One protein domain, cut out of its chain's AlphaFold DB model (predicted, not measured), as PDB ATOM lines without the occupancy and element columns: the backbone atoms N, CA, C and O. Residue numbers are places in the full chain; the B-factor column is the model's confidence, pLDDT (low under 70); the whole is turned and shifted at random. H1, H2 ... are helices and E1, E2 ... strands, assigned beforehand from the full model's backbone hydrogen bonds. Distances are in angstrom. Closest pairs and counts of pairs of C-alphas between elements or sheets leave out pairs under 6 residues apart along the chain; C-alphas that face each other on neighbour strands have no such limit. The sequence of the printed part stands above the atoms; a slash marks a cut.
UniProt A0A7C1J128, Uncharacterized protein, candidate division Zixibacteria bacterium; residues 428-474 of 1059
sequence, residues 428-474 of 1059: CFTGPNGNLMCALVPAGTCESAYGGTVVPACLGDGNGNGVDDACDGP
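This is residues 428 to 474 of the 1059 residues of an uncharacterized protein of candidate division Zixibacteria bacterium (UniProt A0A7C1J128). What is the picture? There is little regular structure: a small hairpin of E1 and E2 has short H1 beside E1, and a long loop stretch, residues 451 to 474, reaches the other end at Gly 464. What makes it up? The printed part has 47 residues, 15 in E1, E2 and H1, in that order; the class is mixed, the sheet antiparallel, and the whole compact, with a radius of gyration of the C-alphas of 10.0 A and spans of 28 by 22 by 18 A.

Where are the strands? E2, residues 436 to 442, runs 17.8 A from C-alpha 436 at (183.773, 174.536, 167.903); E1, residues 428 to 430, 7.2 A. Where is the helix? H1, residues 446 to 450, runs 5.3 A to (172.858, 176.818, 166.423).

How do the strands pair? Hairpin E1 and E2 is antiparallel, at 120 degrees; N 429 and O 437, 3.0 A, are within hydrogen-bond range. Where is H1? The closest C-alphas of E1 and H1, Phe 429 and Tyr 450, are 6.1 A apart. H1's O i to N i+4 pair is within hydrogen-bond range.

Any cut? The printed part has none, and both links are tight. Where is confidence low? Residues 443, 462 to 463 and 473 to 474 have pLDDT under 70.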
ATOM      1  N   CYS A 428     177.668 169.989 167.284       91.31
ATOM      2  CA  CYS A 428     178.897 170.755 167.144       91.31
ATOM      3  C   CYS A 428     178.630 172.112 166.499       91.31
ATOM      4  O   CYS A 428     178.328 172.178 165.306       91.31
ATOM      5  N   PHE A 429     178.768 173.190 167.267       91.88
ATOM      6  CA  PHE A 429     178.542 174.564 166.813       91.88
ATOM      7  C   PHE A 429     179.653 175.504 167.290       91.88
ATOM      8  O   PHE A 429     180.391 175.211 168.232       91.88
ATOM      9  N   THR A 430     179.784 176.653 166.630       92.06
ATOM     10  CA  THR A 430     180.769 177.674 167.002       92.06
ATOM     11  C   THR A 430     180.329 178.376 168.284       92.06
ATOM     12  O   THR A 430     179.336 179.101 168.300       92.06
ATOM     13  N   GLY A 431     181.074 178.169 169.368       86.56
ATOM     14  CA  GLY A 431     180.814 178.803 170.655       86.56
ATOM     15  C   GLY A 431     181.188 180.293 170.687       86.56
ATOM     16  O   GLY A 431     181.831 180.799 169.765       86.56
ATOM     17  N   PRO A 432     180.874 181.009 171.788       85.00
ATOM     18  CA  PRO A 432     181.113 182.454 171.914       85.00
ATOM     19  C   PRO A 432     182.570 182.900 171.709       85.00
ATOM     20  O   PRO A 432     182.819 184.057 171.376       85.00
ATOM     21  N   ASN A 433     183.526 181.984 171.893       84.38
ATOM     22  CA  ASN A 433     184.963 182.233 171.757       84.38
ATOM     23  C   ASN A 433     185.505 181.955 170.338       84.38
ATOM     24  O   ASN A 433     186.695 182.140 170.106       84.38
ATOM     25  N   GLY A 434     184.672 181.480 169.403       84.81
ATOM     26  CA  GLY A 434     185.076 181.089 168.044       84.81
ATOM     27  C   GLY A 434     185.515 179.625 167.886       84.81
ATOM     28  O   GLY A 434     185.602 179.147 166.757       84.81
ATOM     29  N   ASN A 435     185.739 178.899 168.983       87.19
ATOM     30  CA  ASN A 435     186.015 177.459 168.959       87.19
ATOM     31  C   ASN A 435     184.732 176.655 168.695       87.19
ATOM     32  O   ASN A 435     183.651 177.039 169.150       87.19
ATOM     33  N   LEU A 436     184.858 175.510 168.021       84.69
ATOM     34  CA  LEU A 436     183.773 174.536 167.903       84.69
ATOM     35  C   LEU A 436     183.593 173.791 169.233       84.69
ATOM     36  O   LEU A 436     184.547 173.248 169.783       84.69
ATOM     37  N   MET A 437     182.369 173.760 169.747       88.94
ATOM     38  CA  MET A 437     181.999 173.057 170.974       88.94
ATOM     39  C   MET A 437     180.873 172.072 170.691       88.94
ATOM     40  O   MET A 437     179.954 172.392 169.935       88.94
ATOM     41  N   CYS A 438     180.933 170.897 171.318       88.56
ATOM     42  CA  CYS A 438     179.797 169.989 171.350       88.56
ATOM     43  C   CYS A 438     178.939 170.287 172.579       88.56
ATOM     44  O   CYS A 438     179.455 170.406 173.691       88.56
ATOM     45  N   ALA A 439     177.626 170.367 172.394       91.00
ATOM     46  CA  ALA A 439     176.675 170.271 173.494       91.00
ATOM     47  C   ALA A 439     175.479 169.408 173.093       91.00
ATOM     48  O   ALA A 439     175.157 169.266 171.913       91.00
ATOM     49  N   LEU A 440     174.803 168.853 174.095       84.12
ATOM     50  CA  LEU A 440     173.479 168.270 173.927       84.12
ATOM     51  C   LEU A 440     172.473 169.409 173.709       84.12
ATOM     52  O   LEU A 440     172.349 170.302 174.548       84.12
ATOM     53  N   VAL A 441     171.792 169.402 172.562       82.81
ATOM     54  CA  VAL A 441     170.769 170.394 172.185       82.81
ATOM     55  C   VAL A 441     169.452 169.693 171.838       82.81
ATOM     56  O   VAL A 441     169.476 168.519 171.462       82.81
ATOM     57  N   PRO A 442     168.292 170.374 171.903       80.06
ATOM     58  CA  PRO A 442     167.023 169.821 171.433       80.06
ATOM     59  C   PRO A 442     167.132 169.304 169.991       80.06
ATOM     60  O   PRO A 442     167.526 170.044 169.089       80.06
ATOM     61  N   ALA A 443     166.810 168.039 169.742       69.25
ATOM     62  CA  ALA A 443     167.152 167.432 168.464       69.25
ATOM     63  C   ALA A 443     166.347 167.975 167.270       69.25
ATOM     64  O   ALA A 443     165.156 168.279 167.374       69.25
ATOM     65  N   GLY A 444     167.017 168.106 166.124       70.44
ATOM     66  CA  GLY A 444     166.559 168.869 164.964       70.44
ATOM     67  C   GLY A 444     166.835 170.379 165.053       70.44
ATOM     68  O   GLY A 444     166.635 171.089 164.063       70.44
ATOM     69  N   THR A 445     167.314 170.893 166.195       80.81
ATOM     70  CA  THR A 445     167.679 172.317 166.338       80.81
ATOM     71  C   THR A 445     169.149 172.607 166.057       80.81
ATOM     72  O   THR A 445     169.494 173.772 165.871       80.81
ATOM     73  N   CYS A 446     170.015 171.591 165.962       82.12
ATOM     74  CA  CYS A 446     171.453 171.798 165.791       82.12
ATOM     75  C   CYS A 446     171.804 172.700 164.591       82.12
ATOM     76  O   CYS A 446     172.417 173.755 164.755       82.12
ATOM     77  N   GLU A 447     171.346 172.339 163.390       81.69
ATOM     78  CA  GLU A 447     171.580 173.135 162.178       81.69
ATOM     79  C   GLU A 447     170.736 174.423 162.173       81.69
ATOM     80  O   GLU A 447     171.231 175.495 161.833       81.69
ATOM     81  N   SER A 448     169.466 174.344 162.591       76.69
ATOM     82  CA  SER A 448     168.485 175.424 162.406       76.69
ATOM     83  C   SER A 448     168.535 176.551 163.446       76.69
ATOM     84  O   SER A 448     168.161 177.679 163.122       76.69
ATOM     85  N   ALA A 449     168.989 176.273 164.671       81.94
ATOM     86  CA  ALA A 449     169.068 177.238 165.771       81.94
ATOM     87  C   ALA A 449     170.512 177.578 166.174       81.94
ATOM     88  O   ALA A 449     170.771 178.712 166.575       81.94
ATOM     89  N   TYR A 450     171.450 176.631 166.041       84.81
ATOM     90  CA  TYR A 450     172.858 176.818 166.423       84.81
ATOM     91  C   TYR A 450     173.815 176.922 165.222       84.81
ATOM     92  O   TYR A 450     174.989 177.241 165.411       84.81
ATOM     93  N   GLY A 451     173.348 176.670 163.990       89.50
ATOM     94  CA  GLY A 451     174.204 176.627 162.795       89.50
ATOM     95  C   GLY A 451     175.234 175.490 162.820       89.50
ATOM     96  O   GLY A 451     176.256 175.573 162.141       89.50
ATOM     97  N   GLY A 452     175.002 174.472 163.652       88.00
ATOM     98  CA  GLY A 452     175.933 173.387 163.930       88.00
ATOM     99  C   GLY A 452     175.718 172.132 163.085       88.00
ATOM    100  O   GLY A 452     174.782 172.021 162.297       88.00
ATOM    101  N   THR A 453     176.599 171.152 163.287       82.88
ATOM    102  CA  THR A 453     176.520 169.809 162.695       82.88
ATOM    103  C   THR A 453     176.226 168.768 163.775       82.88
ATOM    104  O   THR A 453     176.889 168.752 164.811       82.88
ATOM    105  N   VAL A 454     175.259 167.876 163.535       77.12
ATOM    106  CA  VAL A 454     174.925 166.782 164.465       77.12
ATOM    107  C   VAL A 454     176.023 165.715 164.452       77.12
ATOM    108  O   VAL A 454     176.456 165.261 163.385       77.12
ATOM    109  N   VAL A 455     176.450 165.280 165.637       77.88
ATOM    110  CA  VAL A 455     177.519 164.290 165.840       77.88
ATOM    111  C   VAL A 455     177.044 163.120 166.720       77.88
ATOM    112  O   VAL A 455     176.010 163.227 167.375       77.88
ATOM    113  N   PRO A 456     177.723 161.952 166.718       70.56
ATOM    114  CA  PRO A 456     177.195 160.748 167.377       70.56
ATOM    115  C   PRO A 456     177.184 160.811 168.913       70.56
ATOM    116  O   PRO A 456     176.368 160.147 169.547       70.56
ATOM    117  N   ALA A 457     178.112 161.572 169.491       77.31
ATOM    118  CA  ALA A 457     178.286 161.859 170.912       77.31
ATOM    119  C   ALA A 457     179.148 163.127 171.027       77.31
ATOM    120  O   ALA A 457     179.928 163.392 170.115       77.31
ATOM    121  N   CYS A 458     179.047 163.868 172.131       79.88
ATOM    122  CA  CYS A 458     180.117 164.787 172.529       79.88
ATOM    123  C   CYS A 458     181.217 163.960 173.199       79.88
ATOM    124  O   CYS A 458     180.902 163.099 174.025       79.88
ATOM    125  N   LEU A 459     182.476 164.179 172.825       76.06
ATOM    126  CA  LEU A 459     183.610 163.366 173.279       76.06
ATOM    127  C   LEU A 459     184.484 164.090 174.316       76.06
ATOM    128  O   LEU A 459     185.229 163.437 175.046       76.06
ATOM    129  N   GLY A 460     184.333 165.411 174.444       76.62
ATOM    130  CA  GLY A 460     185.239 166.287 175.178       76.62
ATOM    131  C   GLY A 460     186.453 166.698 174.341       76.62
ATOM    132  O   GLY A 460     186.694 166.163 173.266       76.62
ATOM    133  N   ASP A 461     187.217 167.668 174.839       77.69
ATOM    134  CA  ASP A 461     188.530 168.042 174.293       77.69
ATOM    135  C   ASP A 461     189.601 167.102 174.873       77.69
ATOM    136  O   ASP A 461     190.245 167.406 175.881       77.69
ATOM    137  N   GLY A 462     189.729 165.902 174.300       63.28
ATOM    138  CA  GLY A 462     190.716 164.903 174.709       63.28
ATOM    139  C   GLY A 462     192.121 165.192 174.181       63.28
ATOM    140  O   GLY A 462     193.100 164.725 174.773       63.28
ATOM    141  N   ASN A 463     192.248 165.976 173.102       62.59
ATOM    142  CA  ASN A 463     193.539 166.316 172.498       62.59
ATOM    143  C   ASN A 463     194.170 167.630 173.018       62.59
ATOM    144  O   ASN A 463     195.387 167.806 172.903       62.59
ATOM    145  N   GLY A 464     193.386 168.496 173.668       77.75
ATOM    146  CA  GLY A 464     193.815 169.727 174.340       77.75
ATOM    147  C   GLY A 464     193.857 170.972 173.446       77.75
ATOM    148  O   GLY A 464     194.623 171.895 173.742       77.75
ATOM    149  N   ASN A 465     193.104 171.003 172.343       74.81
ATOM    150  CA  ASN A 465     193.096 172.117 171.383       74.81
ATOM    151  C   ASN A 465     191.992 173.166 171.646       74.81
ATOM    152  O   ASN A 465     191.970 174.214 170.996       74.81
ATOM    153  N   GLY A 466     191.109 172.926 172.620       75.94
ATOM    154  CA  GLY A 466     189.960 173.768 172.945       75.94
ATOM    155  C   GLY A 466     188.722 173.522 172.075       75.94
ATOM    156  O   GLY A 466     187.812 174.355 172.101       75.94
ATOM    157  N   VAL A 467     188.691 172.435 171.303       78.25
ATOM    158  CA  VAL A 467     187.567 171.941 170.496       78.25
ATOM    159  C   VAL A 467     187.189 170.547 171.007       78.25
ATOM    160  O   VAL A 467     188.043 169.791 171.452       78.25
ATOM    161  N   ASP A 468     185.901 170.202 171.003       80.62
ATOM    162  CA  ASP A 468     185.475 168.829 171.328       80.62
ATOM    163  C   ASP A 468     185.903 167.879 170.195       80.62
ATOM    164  O   ASP A 468     185.670 168.197 169.029       80.62
ATOM    165  N   ASP A 469     186.487 166.716 170.502       77.38
ATOM    166  CA  ASP A 469     187.003 165.761 169.503       77.38
ATOM    167  C   ASP A 469     185.906 165.259 168.535       77.38
ATOM    168  O   ASP A 469     186.205 164.795 167.436       77.38
ATOM    169  N   ALA A 470     184.618 165.370 168.893       74.00
ATOM    170  CA  ALA A 470     183.512 165.100 167.973       74.00
ATOM    171  C   ALA A 470     183.326 166.193 166.902       74.00
ATOM    172  O   ALA A 470     182.738 165.938 165.848       74.00
ATOM    173  N   CYS A 471     183.793 167.409 167.193       80.81
ATOM    174  CA  CYS A 471     183.651 168.617 166.386       80.81
ATOM    175  C   CYS A 471     184.881 168.962 165.552       80.81
ATOM    176  O   CYS A 471     184.759 169.787 164.641       80.81
ATOM    177  N   ASP A 472     186.031 168.340 165.816       72.88
ATOM    178  CA  ASP A 472     187.140 168.318 164.868       72.88
ATOM    179  C   ASP A 472     186.683 167.565 163.607       72.88
ATOM    180  O   ASP A 472     186.757 166.340 163.484       72.88
ATOM    181  N   GLY A 473     186.119 168.336 162.669       55.56
ATOM    182  CA  GLY A 473     185.589 167.835 161.409       55.56
ATOM    183  C   GLY A 473     186.644 166.991 160.691       55.56
ATOM    184  O   GLY A 473     187.826 167.346 160.734       55.56
ATOM    185  N   PRO A 474     186.237 165.882 160.036       49.97
ATOM    186  CA  PRO A 474     187.141 164.814 159.620       49.97
ATOM    187  C   PRO A 474     188.355 165.412 158.904       49.97
ATOM    188  O   PRO A 474     188.152 166.123 157.910       49.97
TER     189      PRO A 474